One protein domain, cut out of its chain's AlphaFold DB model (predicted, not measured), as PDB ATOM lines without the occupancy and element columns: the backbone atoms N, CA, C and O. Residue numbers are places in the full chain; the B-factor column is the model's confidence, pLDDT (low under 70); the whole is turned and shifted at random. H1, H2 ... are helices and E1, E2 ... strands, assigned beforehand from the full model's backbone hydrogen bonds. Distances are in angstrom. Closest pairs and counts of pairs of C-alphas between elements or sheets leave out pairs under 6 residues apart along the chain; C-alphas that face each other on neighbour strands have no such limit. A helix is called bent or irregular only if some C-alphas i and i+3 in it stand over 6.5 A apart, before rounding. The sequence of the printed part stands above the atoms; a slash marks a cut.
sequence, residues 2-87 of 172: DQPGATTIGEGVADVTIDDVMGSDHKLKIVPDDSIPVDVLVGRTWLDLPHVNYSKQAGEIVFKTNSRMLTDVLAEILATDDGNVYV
ATOM      1  N   ASP A   2     161.713 110.844 171.213       74.56
ATOM      2  CA  ASP A   2     160.460 111.529 170.900       74.56
ATOM      3  C   ASP A   2     160.394 112.759 171.797       74.56
ATOM      4  O   ASP A   2     160.303 112.651 173.020       74.56
ATOM      5  N   GLN A   3     160.585 113.928 171.197       81.44
ATOM      6  CA  GLN A   3     160.455 115.196 171.893       81.44
ATOM      7  C   GLN A   3     158.986 115.621 171.804       81.44
ATOM      8  O   GLN A   3     158.444 115.628 170.698       81.44
ATOM      9  N   PRO A   4     158.332 115.970 172.926       76.62
ATOM     10  CA  PRO A   4     156.969 116.477 172.877       76.62
ATOM     11  C   PRO A   4     156.929 117.747 172.024       76.62
ATOM     12  O   PRO A   4     157.761 118.645 172.182       76.62
ATOM     13  N   GLY A   5     155.973 117.803 171.104       82.50
ATOM     14  CA  GLY A   5     155.809 118.901 170.166       82.50
ATOM     15  C   GLY A   5     154.479 118.801 169.432       82.50
ATOM     16  O   GLY A   5     153.871 117.735 169.376       82.50
ATOM     17  N   ALA A   6     154.040 119.924 168.875       87.56
ATOM     18  CA  ALA A   6     152.848 120.011 168.044       87.56
ATOM     19  C   ALA A   6     153.242 120.248 166.582       87.56
ATOM     20  O   ALA A   6     154.243 120.911 166.298       87.56
ATOM     21  N   THR A   7     152.447 119.718 165.652       90.38
ATOM     22  CA  THR A   7     152.619 119.987 164.219       90.38
ATOM     23  C   THR A   7     151.750 121.173 163.828       90.38
ATOM     24  O   THR A   7     150.545 121.172 164.056       90.38
ATOM     25  N   THR A   8     152.365 122.190 163.236       92.25
ATOM     26  CA  THR A   8     151.661 123.357 162.709       92.25
ATOM     27  C   THR A   8     150.990 123.023 161.372       92.25
ATOM     28  O   THR A   8     151.635 122.457 160.491       92.25
ATOM     29  N   ILE A   9     149.723 123.411 161.204       95.81
ATOM     30  CA  ILE A   9     148.960 123.298 159.947       95.81
ATOM     31  C   ILE A   9     148.912 124.600 159.138       95.81
ATOM     32  O   ILE A   9     148.611 124.569 157.948       95.81
ATOM     33  N   GLY A  10     149.230 125.739 159.755       94.19
ATOM     34  CA  GLY A  10     149.276 127.036 159.082       94.19
ATOM     35  C   GLY A  10     150.090 128.067 159.853       94.19
ATOM     36  O   GLY A  10     150.374 127.897 161.034       94.19
ATOM     37  N   GLU A  11     150.480 129.151 159.194       95.62
ATOM     38  CA  GLU A  11     151.243 130.235 159.815       95.62
ATOM     39  C   GLU A  11     150.638 131.582 159.440       95.62
ATOM     40  O   GLU A  11     150.129 131.745 158.333       95.62
ATOM     41  N   GLY A  12     150.714 132.544 160.353       93.31
ATOM     42  CA  GLY A  12     150.227 133.904 160.143       93.31
ATOM     43  C   GLY A  12     151.174 134.936 160.739       93.31
ATOM     44  O   GLY A  12     152.081 134.596 161.500       93.31
ATOM     45  N   VAL A  13     150.958 136.200 160.387       94.31
ATOM     46  CA  VAL A  13     151.596 137.349 161.037       94.31
ATOM     47  C   VAL A  13     150.489 138.247 161.573       94.31
ATOM     48  O   VAL A  13     149.536 138.546 160.852       94.31
ATOM     49  N   ALA A  14     150.592 138.621 162.841       91.38
ATOM     50  CA  ALA A  14     149.582 139.402 163.538       91.38
ATOM     51  C   ALA A  14     150.231 140.282 164.603       91.38
ATOM     52  O   ALA A  14     151.272 139.930 165.161       91.38
ATOM     53  N   ASP A  15     149.573 141.389 164.919       93.00
ATOM     54  CA  ASP A  15     149.887 142.132 166.131       93.00
ATOM     55  C   ASP A  15     149.182 141.439 167.305       93.00
ATOM     56  O   ASP A  15     147.998 141.099 167.216       93.00
ATOM     57  N   VAL A  16     149.924 141.184 168.385       92.75
ATOM     58  CA  VAL A  16     149.430 140.484 169.580       92.75
ATOM     59  C   VAL A  16     149.569 141.407 170.779       92.75
ATOM     60  O   VAL A  16     150.694 141.786 171.120       92.75
ATOM     61  N   THR A  17     148.451 141.738 171.421       93.44
ATOM     62  CA  THR A  17     148.424 142.602 172.611       93.44
ATOM     63  C   THR A  17     147.960 141.809 173.833       93.44
ATOM     64  O   THR A  17     146.982 141.067 173.756       93.44
ATOM     65  N   ILE A  18     148.685 141.944 174.948       92.19
ATOM     66  CA  ILE A  18     148.368 141.326 176.247       92.19
ATOM     67  C   ILE A  18     148.564 142.386 177.329       92.19
ATOM     68  O   ILE A  18     149.650 142.959 177.401       92.19
ATOM     69  N   ASP A  19     147.541 142.655 178.141       90.12
ATOM     70  CA  ASP A  19     147.533 143.709 179.172       90.12
ATOM     71  C   ASP A  19     148.102 145.049 178.661       90.12
ATOM     72  O   ASP A  19     149.029 145.619 179.238       90.12
ATOM     73  N   ASP A  20     147.618 145.510 177.503       89.50
ATOM     74  CA  ASP A  20     148.079 146.732 176.817       89.50
ATOM     75  C   ASP A  20     149.550 146.723 176.349       89.50
ATOM     76  O   ASP A  20     150.075 147.722 175.843       89.50
ATOM     77  N   VAL A  21     150.247 145.592 176.463       91.38
ATOM     78  CA  VAL A  21     151.593 145.414 175.920       91.38
ATOM     79  C   VAL A  21     151.486 144.857 174.507       91.38
ATOM     80  O   VAL A  21     151.076 143.720 174.308       91.38
ATOM     81  N   MET A  22     151.877 145.653 173.514       91.06
ATOM     82  CA  MET A  22     151.823 145.267 172.101       91.06
ATOM     83  C   MET A  22     153.106 144.557 171.647       91.06
ATOM     84  O   MET A  22     154.210 145.075 171.823       91.06
ATOM     85  N   GLY A  23     152.965 143.407 170.990       90.56
ATOM     86  CA  GLY A  23     154.004 142.760 170.188       90.56
ATOM     87  C   GLY A  23     153.613 142.757 168.713       90.56
ATOM     88  O   GLY A  23     152.759 141.973 168.304       90.56
ATOM     89  N   SER A  24     154.222 143.649 167.930       90.50
ATOM     90  CA  SER A  24     153.903 143.827 166.509       90.50
ATOM     91  C   SER A  24     154.541 142.768 165.609       90.50
ATOM     92  O   SER A  24     155.614 142.247 165.923       90.50
ATOM     93  N   ASP A  25     153.906 142.507 164.463       90.75
ATOM     94  CA  ASP A  25     154.400 141.619 163.395       90.75
ATOM     95  C   ASP A  25     154.824 140.221 163.888       90.75
ATOM     96  O   ASP A  25     155.808 139.620 163.428       90.75
ATOM     97  N   HIS A  26     154.071 139.669 164.840       91.00
ATOM     98  CA  HIS A  26     154.424 138.413 165.479       91.00
ATOM     99  C   HIS A  26     154.019 137.207 164.635       91.00
ATOM    100  O   HIS A  26     152.902 137.124 164.125       91.00
ATOM    101  N   LYS A  27     154.922 136.229 164.504       91.38
ATOM    102  CA  LYS A  27     154.632 134.985 163.777       91.38
ATOM    103  C   LYS A  27     153.772 134.055 164.624       91.38
ATOM    104  O   LYS A  27     154.227 133.556 165.653       91.38
ATOM    105  N   LEU A  28     152.581 133.754 164.128       93.38
ATOM    106  CA  LEU A  28     151.646 132.803 164.711       93.38
ATOM    107  C   LEU A  28     151.733 131.453 164.006       93.38
ATOM    108  O   LEU A  28     151.966 131.374 162.798       93.38
ATOM    109  N   LYS A  29     151.529 130.385 164.775       93.94
ATOM    110  CA  LYS A  29     151.454 129.008 164.290       93.94
ATOM    111  C   LYS A  29     150.066 128.478 164.621       93.94
ATOM    112  O   LYS A  29     149.685 128.458 165.783       93.94
ATOM    113  N   ILE A  30     149.337 128.050 163.601       93.38
ATOM    114  CA  ILE A  30     148.027 127.420 163.732       93.38
ATOM    115  C   ILE A  30     148.265 125.930 163.915       93.38
ATOM    116  O   ILE A  30     148.958 125.296 163.115       93.38
ATOM    117  N   VAL A  31     147.720 125.379 164.982       94.19
ATOM    118  CA  VAL A  31     147.902 123.989 165.391       94.19
ATOM    119  C   VAL A  31     146.513 123.341 165.452       94.19
ATOM    120  O   VAL A  31     145.576 124.039 165.826       94.19
ATOM    121  N   PRO A  32     146.343 122.060 165.069       92.56
ATOM    122  CA  PRO A  32     145.057 121.379 165.199       92.56
ATOM    123  C   PRO A  32     144.574 121.340 166.648       92.56
ATOM    124  O   PRO A  32     145.382 121.106 167.550       92.56
ATOM    125  N   ASP A  33     143.263 121.449 166.839       88.88
ATOM    126  CA  ASP A  33     142.605 121.452 168.153       88.88
ATOM    127  C   ASP A  33     142.975 120.217 168.998       88.88
ATOM    128  O   ASP A  33     143.233 120.317 170.194       88.88
ATOM    129  N   ASP A  34     143.130 119.051 168.361       90.38
ATOM    130  CA  ASP A  34     143.516 117.802 169.036       90.38
ATOM    131  C   ASP A  34     144.966 117.802 169.570       90.38
ATOM    132  O   ASP A  34     145.367 116.892 170.298       90.38
ATOM    133  N   SER A  35     145.798 118.772 169.171       90.50
ATOM    134  CA  SER A  35     147.227 118.819 169.522       90.50
ATOM    135  C   SER A  35     147.532 119.716 170.722       90.50
ATOM    136  O   SER A  35     148.479 119.431 171.457       90.50
ATOM    137  N   ILE A  36     146.777 120.802 170.908       88.62
ATOM    138  CA  ILE A  36     146.910 121.708 172.054       88.62
ATOM    139  C   ILE A  36     145.518 121.991 172.635       88.62
ATOM    140  O   ILE A  36     144.680 122.546 171.941       88.62
ATOM    141  N   PRO A  37     145.246 121.654 173.909       89.19
ATOM    142  CA  PRO A  37     143.921 121.830 174.510       89.19
ATOM    143  C   PRO A  37     143.665 123.274 174.979       89.19
ATOM    144  O   PRO A  37     142.865 123.495 175.883       89.19
ATOM    145  N   VAL A  38     144.415 124.239 174.444       90.06
ATOM    146  CA  VAL A  38     144.342 125.662 174.794       90.06
ATOM    147  C   VAL A  38     144.157 126.467 173.519       90.06
ATOM    148  O   VAL A  38     144.757 126.133 172.498       90.06
ATOM    149  N   ASP A  39     143.391 127.551 173.603       90.38
ATOM    150  CA  ASP A  39     143.102 128.397 172.443       90.38
ATOM    151  C   ASP A  39     144.360 129.115 171.932       90.38
ATOM    152  O   ASP A  39     144.601 129.205 170.727       90.38
ATOM    153  N   VAL A  40     145.197 129.614 172.852       91.19
ATOM    154  CA  VAL A  40     146.426 130.344 172.517       91.19
ATOM    155  C   VAL A  40     147.567 129.951 173.446       91.19
ATOM    156  O   VAL A  40     147.448 129.968 174.669       91.19
ATOM    157  N   LEU A  41     148.722 129.648 172.853       92.94
ATOM    158  CA  LEU A  41     149.973 129.444 173.574       92.94
ATOM    159  C   LEU A  41     150.939 130.586 173.265       92.94
ATOM    160  O   LEU A  41     151.467 130.697 172.156       92.94
ATOM    161  N   VAL A  42     151.208 131.418 174.269       92.94
ATOM    162  CA  VAL A  42     152.177 132.512 174.157       92.94
ATOM    163  C   VAL A  42     153.578 131.965 174.411       92.94
ATOM    164  O   VAL A  42     153.943 131.571 175.517       92.94
ATOM    165  N   GLY A  43     154.372 131.903 173.345       92.94
ATOM    166  CA  GLY A  43     155.745 131.419 173.404       92.94
ATOM    167  C   GLY A  43     156.758 132.498 173.791       92.94
ATOM    168  O   GLY A  43     156.497 133.701 173.739       92.94
ATOM    169  N   ARG A  44     157.988 132.051 174.061       93.19
ATOM    170  CA  ARG A  44     159.151 132.924 174.300       93.19
ATOM    171  C   ARG A  44     159.413 133.940 173.196       93.19
ATOM    172  O   ARG A  44     159.943 134.999 173.473       93.19
ATOM    173  N   THR A  45     159.017 133.655 171.959       92.06
ATOM    174  CA  THR A  45     159.175 134.614 170.860       92.06
ATOM    175  C   THR A  45     158.500 135.949 171.170       92.06
ATOM    176  O   THR A  45     159.052 136.979 170.804       92.06
ATOM    177  N   TRP A  46     157.343 135.932 171.841       94.62
ATOM    178  CA  TRP A  46     156.643 137.142 172.277       94.62
ATOM    179  C   TRP A  46     157.147 137.620 173.649       94.62
ATOM    180  O   TRP A  46     157.375 138.806 173.848       94.62
ATOM    181  N   LEU A  47     157.388 136.695 174.588       93.50
ATOM    182  CA  LEU A  47     157.827 137.037 175.952       93.50
ATOM    183  C   LEU A  47     159.238 137.643 176.020       93.50
ATOM    184  O   LEU A  47     159.515 138.424 176.924       93.50
ATOM    185  N   ASP A  48     160.120 137.284 175.085       92.69
ATOM    186  CA  ASP A  48     161.512 137.747 175.027       92.69
ATOM    187  C   ASP A  48     161.654 139.058 174.224       92.69
ATOM    188  O   ASP A  48     162.772 139.494 173.926       92.69
ATOM    189  N   LEU A  49     160.540 139.698 173.843       91.62
ATOM    190  CA  LEU A  49     160.574 141.013 173.204       91.62
ATOM    191  C   LEU A  49     161.221 142.043 174.156       91.62
ATOM    192  O   LEU A  49     160.883 142.073 175.338       91.62
ATOM    193  N   PRO A  50     162.114 142.935 173.677       89.94
ATOM    194  CA  PRO A  50     162.923 143.801 174.546       89.94
ATOM    195  C   PRO A  50     162.127 144.718 175.480       89.94
ATOM    196  O   PRO A  50     162.617 145.119 176.535       89.94
ATOM    197  N   HIS A  51     160.916 145.100 175.073       90.38
ATOM    198  CA  HIS A  51     160.033 145.960 175.850       90.38
ATOM    199  C   HIS A  51     159.038 145.180 176.709       90.38
ATOM    200  O   HIS A  51     158.438 145.788 177.588       90.38
ATOM    201  N   VAL A  52     158.880 143.868 176.521       92.69
ATOM    202  CA  VAL A  52     157.977 143.040 177.329       92.69
ATOM    203  C   VAL A  52     158.664 142.686 178.644       92.69
ATOM    204  O   VAL A  52     159.760 142.135 178.678       92.69
ATOM    205  N   ASN A  53     158.020 143.020 179.757       92.88
ATOM    206  CA  ASN A  53     158.389 142.552 181.086       92.88
ATOM    207  C   ASN A  53     157.184 141.839 181.683       92.88
ATOM    208  O   ASN A  53     156.050 142.260 181.476       92.88
ATOM    209  N   TYR A  54     157.425 140.782 182.448       93.19
ATOM    210  CA  TYR A  54     156.365 140.048 183.124       93.19
ATOM    211  C   TYR A  54     156.789 139.677 184.538       93.19
ATOM    212  O   TYR A  54     157.971 139.496 184.839       93.19
ATOM    213  N   SER A  55     155.811 139.591 185.427       94.12
ATOM    214  CA  SER A  55     156.026 139.225 186.825       94.12
ATOM    215  C   SER A  55     154.812 138.476 187.347       94.12
ATOM    216  O   SER A  55     153.692 138.794 186.963       94.12
ATOM    217  N   LYS A  56     155.023 137.502 188.235       95.69
ATOM    218  CA  LYS A  56     153.921 136.833 188.929       95.69
ATOM    219  C   LYS A  56     153.551 137.631 190.181       95.69
ATOM    220  O   LYS A  56     154.401 137.799 191.055       95.69
ATOM    221  N   GLN A  57     152.316 138.108 190.278       94.94
ATOM    222  CA  GLN A  57     151.790 138.879 191.406       94.94
ATOM    223  C   GLN A  57     150.458 138.272 191.846       94.94
ATOM    224  O   GLN A  57     149.610 138.019 191.010       94.94
ATOM    225  N   ALA A  58     150.285 137.990 193.140       93.19
ATOM    226  CA  ALA A  58     149.032 137.468 193.713       93.19
ATOM    227  C   ALA A  58     148.397 136.238 193.008       93.19
ATOM    228  O   ALA A  58     147.227 135.955 193.214       93.19
ATOM    229  N   GLY A  59     149.169 135.470 192.230       93.12
ATOM    230  CA  GLY A  59     148.665 134.329 191.451       93.12
ATOM    231  C   GLY A  59     148.526 134.613 189.953       93.12
ATOM    232  O   GLY A  59     148.593 133.674 189.167       93.12
ATOM    233  N   GLU A  60     148.487 135.885 189.572       93.56
ATOM    234  CA  GLU A  60     148.353 136.387 188.208       93.56
ATOM    235  C   GLU A  60     149.725 136.678 187.575       93.56
ATOM    236  O   GLU A  60     150.707 136.981 188.267       93.56
ATOM    237  N   ILE A  61     149.823 136.569 186.249       92.38
ATOM    238  CA  ILE A  61     150.979 137.053 185.488       92.38
ATOM    239  C   ILE A  61     150.625 138.438 184.971       92.38
ATOM    240  O   ILE A  61     149.730 138.568 184.156       92.38
ATOM    241  N   VAL A  62     151.370 139.445 185.413       93.06
ATOM    242  CA  VAL A  62     151.172 140.832 184.992       93.06
ATOM    243  C   VAL A  62     152.221 141.190 183.957       93.06
ATOM    244  O   VAL A  62     153.425 141.132 184.263       93.06
ATOM    245  N   PHE A  63     151.778 141.611 182.774       93.44
ATOM    246  CA  PHE A  63     152.646 142.155 181.736       93.44
ATOM    247  C   PHE A  63     152.797 143.671 181.872       93.44
ATOM    248  O   PHE A  63     151.886 144.394 182.260       93.44
ATOM    249  N   LYS A  64     154.007 144.170 181.612       91.44
ATOM    250  CA  LYS A  64     154.335 145.598 181.636       91.44
ATOM    251  C   LYS A  64     155.293 145.920 180.509       91.44
ATOM    252  O   LYS A  64     156.252 145.189 180.264       91.44
ATOM    253  N   THR A  65     155.088 147.063 179.873       87.44
ATOM    254  CA  THR A  65     156.059 147.577 178.912       87.44
ATOM    255  C   THR A  65     157.203 148.292 179.637       87.44
ATOM    256  O   THR A  65     156.978 149.075 180.559       87.44
ATOM    257  N   ASN A  66     158.453 148.056 179.226       79.06
ATOM    258  CA  ASN A  66     159.608 148.848 179.679       79.06
ATOM    259  C   ASN A  66     159.537 150.298 179.166       79.06
ATOM    260  O   ASN A  66     160.274 151.185 179.597       79.06
ATOM    261  N   SER A  67     158.667 150.528 178.190       59.31
ATOM    262  CA  SER A  67     158.682 151.714 177.372       59.31
ATOM    263  C   SER A  67     158.143 152.945 178.092       59.31
ATOM    264  O   SER A  67     156.956 153.089 178.350       59.31
ATOM    265  N   ARG A  68     159.022 153.942 178.200       55.78
ATOM    266  CA  ARG A  68     158.676 155.371 178.109       55.78
ATOM    267  C   ARG A  68     158.208 155.779 176.692       55.78
ATOM    268  O   ARG A  68     158.294 156.953 176.345       55.78
ATOM    269  N   MET A  69     157.801 154.828 175.847       52.41
ATOM    270  CA  MET A  69     157.231 155.110 174.527       52.41
ATOM    271  C   MET A  69     155.839 155.659 174.798       52.41
ATOM    272  O   MET A  69     154.957 154.941 175.254       52.41
ATOM    273  N   LEU A  70     155.752 156.974 174.661       47.44
ATOM    274  CA  LEU A  70     154.658 157.839 175.058       47.44
ATOM    275  C   LEU A  70     153.284 157.216 174.796       47.44
ATOM    276  O   LEU A  70     152.980 156.770 173.691       47.44
ATOM    277  N   THR A  71     152.450 157.301 175.827       50.47
ATOM    278  CA  THR A  71     150.985 157.169 175.837       50.47
ATOM    279  C   THR A  71     150.282 157.767 174.612       50.47
ATOM    280  O   THR A  71     149.184 157.342 174.270       50.47
ATOM    281  N   ASP A  72     150.928 158.711 173.929       50.69
ATOM    282  CA  ASP A  72     150.434 159.393 172.735       50.69
ATOM    283  C   ASP A  72     150.291 158.454 171.520       50.69
ATOM    284  O   ASP A  72     149.351 158.614 170.749       50.69
ATOM    285  N   VAL A  73     151.151 157.432 171.365       50.47
ATOM    286  CA  VAL A  73     151.053 156.469 170.243       50.47
ATOM    287  C   VAL A  73     149.939 155.442 170.479       50.47
ATOM    288  O   VAL A  73     149.247 155.053 169.544       50.47
ATOM    289  N   LEU A  74     149.715 155.028 171.731       53.50
ATOM    290  CA  LEU A  74     148.600 154.131 172.070       53.50
ATOM    291  C   LEU A  74     147.248 154.848 171.935       53.50
ATOM    292  O   LEU A  74     146.285 154.250 171.463       53.50
ATOM    293  N   ALA A  75     147.189 156.143 172.264       52.53
ATOM    294  CA  ALA A  75     146.007 156.969 172.023       52.53
ATOM    295  C   ALA A  75     145.691 157.134 170.524       52.53
ATOM    296  O   ALA A  75     144.522 157.207 170.158       52.53
ATOM    297  N   GLU A  76     146.708 157.160 169.653       48.84
ATOM    298  CA  GLU A  76     146.526 157.221 168.195       48.84
ATOM    299  C   GLU A  76     145.986 155.898 167.622       48.84
ATOM    300  O   GLU A  76     145.108 155.926 166.764       48.84
ATOM    301  N   ILE A  77     146.421 154.745 168.148       53.59
ATOM    302  CA  ILE A  77     145.917 153.422 167.732       53.59
ATOM    303  C   ILE A  77     144.459 153.211 168.176       53.59
ATOM    304  O   ILE A  77     143.658 152.671 167.419       53.59
ATOM    305  N   LEU A  78     144.077 153.686 169.367       52.69
ATOM    306  CA  LEU A  78     142.676 153.660 169.818       52.69
ATOM    307  C   LEU A  78     141.784 154.665 169.064       52.69
ATOM    308  O   LEU A  78     140.563 154.540 169.091       52.69
ATOM    309  N   ALA A  79     142.376 155.665 168.402       52.19
ATOM    310  CA  ALA A  79     141.656 156.635 167.578       52.19
ATOM    311  C   ALA A  79     141.418 156.148 166.137       52.19
ATOM    312  O   ALA A  79     140.570 156.714 165.443       52.19
ATOM    313  N   THR A  80     142.108 155.095 165.686       46.03
ATOM    314  CA  THR A  80     141.799 154.387 164.436       46.03
ATOM    315  C   THR A  80     140.789 153.268 164.694       46.03
ATOM    316  O   THR A  80     141.066 152.098 164.461       46.03
ATOM    317  N   ASP A  81     139.614 153.629 165.213       49.50
ATOM    318  CA  ASP A  81     138.409 152.803 165.105       49.50
ATOM    319  C   ASP A  81     137.803 153.029 163.714       49.50
ATOM    320  O   ASP A  81     136.877 153.818 163.522       49.50
ATOM    321  N   ASP A  82     138.377 152.380 162.705       46.72
ATOM    322  CA  ASP A  82     137.697 152.130 161.438       46.72
ATOM    323  C   ASP A  82     137.174 150.688 161.387       46.72
ATOM    324  O   ASP A  82     137.387 149.951 160.428       46.72
ATOM    325  N   GLY A  83     136.427 150.298 162.428       46.34
ATOM    326  CA  GLY A  83     135.164 149.565 162.297       46.34
ATOM    327  C   GLY A  83     135.162 148.185 161.633       46.34
ATOM    328  O   GLY A  83     134.079 147.671 161.358       46.34
ATOM    329  N   ASN A  84     136.307 147.553 161.384       46.66
ATOM    330  CA  ASN A  84     136.364 146.243 160.737       46.66
ATOM    331  C   ASN A  84     136.918 145.177 161.687       46.66
ATOM    332  O   ASN A  84     138.015 144.649 161.505       46.66
ATOM    333  N   VAL A  85     136.116 144.830 162.694       40.41
ATOM    334  CA  VAL A  85     136.293 143.598 163.470       40.41
ATOM    335  C   VAL A  85     135.904 142.420 162.575       40.41
ATOM    336  O   VAL A  85     134.724 142.202 162.295       40.41
ATOM    337  N   TYR A  86     136.882 141.640 162.118       45.19
ATOM    338  CA  TYR A  86     136.611 140.395 161.401       45.19
ATOM    339  C   TYR A  86     136.404 139.260 162.405       45.19
ATOM    340  O   TYR A  86     137.345 138.592 162.827       45.19
ATOM    341  N   VAL A  87     135.145 139.036 162.782       41.31
ATOM    342  CA  VAL A  87     134.723 137.822 163.490       41.31
ATOM    343  C   VAL A  87     134.680 136.680 162.474       41.31
ATOM    344  O   VAL A  87     133.885 136.714 161.533       41.31
TER     345      VAL A  87
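AT A GLANCE: This is residues 2 to 87 of the 172 residues of an uncharacterized protein of Acyrthosiphon pisum (UniProt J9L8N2). Two hairpins of two strands meet near one end of each: a longer, sharply bent one, E1 and E2, and a smaller one, E3 and E4, with the short helix H1 near both. After E4 the chain runs out to H2, and residues 75 to 87, of which 75 to 79 belong to H2, stick out. The printed part has 86 residues, with E1, E2, H1, E3, E4 and H2 in that order; both sheets are antiparallel, and the class is mixed, helices and strands. The whole is loose, with a radius of gyration of the C-alphas of 15.7 A, and spans 48 by 35 by 23 A.

IN THESE COORDINATES: E1, residues 10 to 18, begins at C-alpha 10 (149.276, 127.036, 159.082), measures 22.4 A and bends by 68 degrees at residue 13. E2, residues 21 to 30, measures 22.0 A and bends by 80 degrees at residue 25. H1 is residues 44 to 47, 4.6 A. E3 is residues 52 to 57, 15.9 A, and E4 residues 60 to 65, 16.5 A. H2, residues 71 to 79, measures 12.5 A and ends at C-alpha 79 (141.656, 156.635, 167.578).

HOW THE PARTS SIT: E1 and E2 form a hairpin at 156 degrees, with N 12 and O 28 3.0 A apart, within hydrogen-bond range. The closest C-alphas of E2 and E4, Val 21 and Thr 65, are 5.8 A apart. E3 and E4 form a hairpin at 151 degrees, with N 55 and O 62 3.1 A apart, within hydrogen-bond range. The closest C-alphas of E2 and H1, Gly 23 and Trp 46, are 6.5 A apart. H2 is apart from E1, E2, H1 and E3. In H2 every O i to N i+4 pair is within hydrogen-bond range; H1 is too short for such a pair.

THE WHOLE: The C-alphas of Asp 2 and Ala 79, the two farthest apart, are 49.0 A apart. The printed part has no cut. The link from E2 to H1, 13 residues, is long. Residues 67 to 87 have pLDDT under 70.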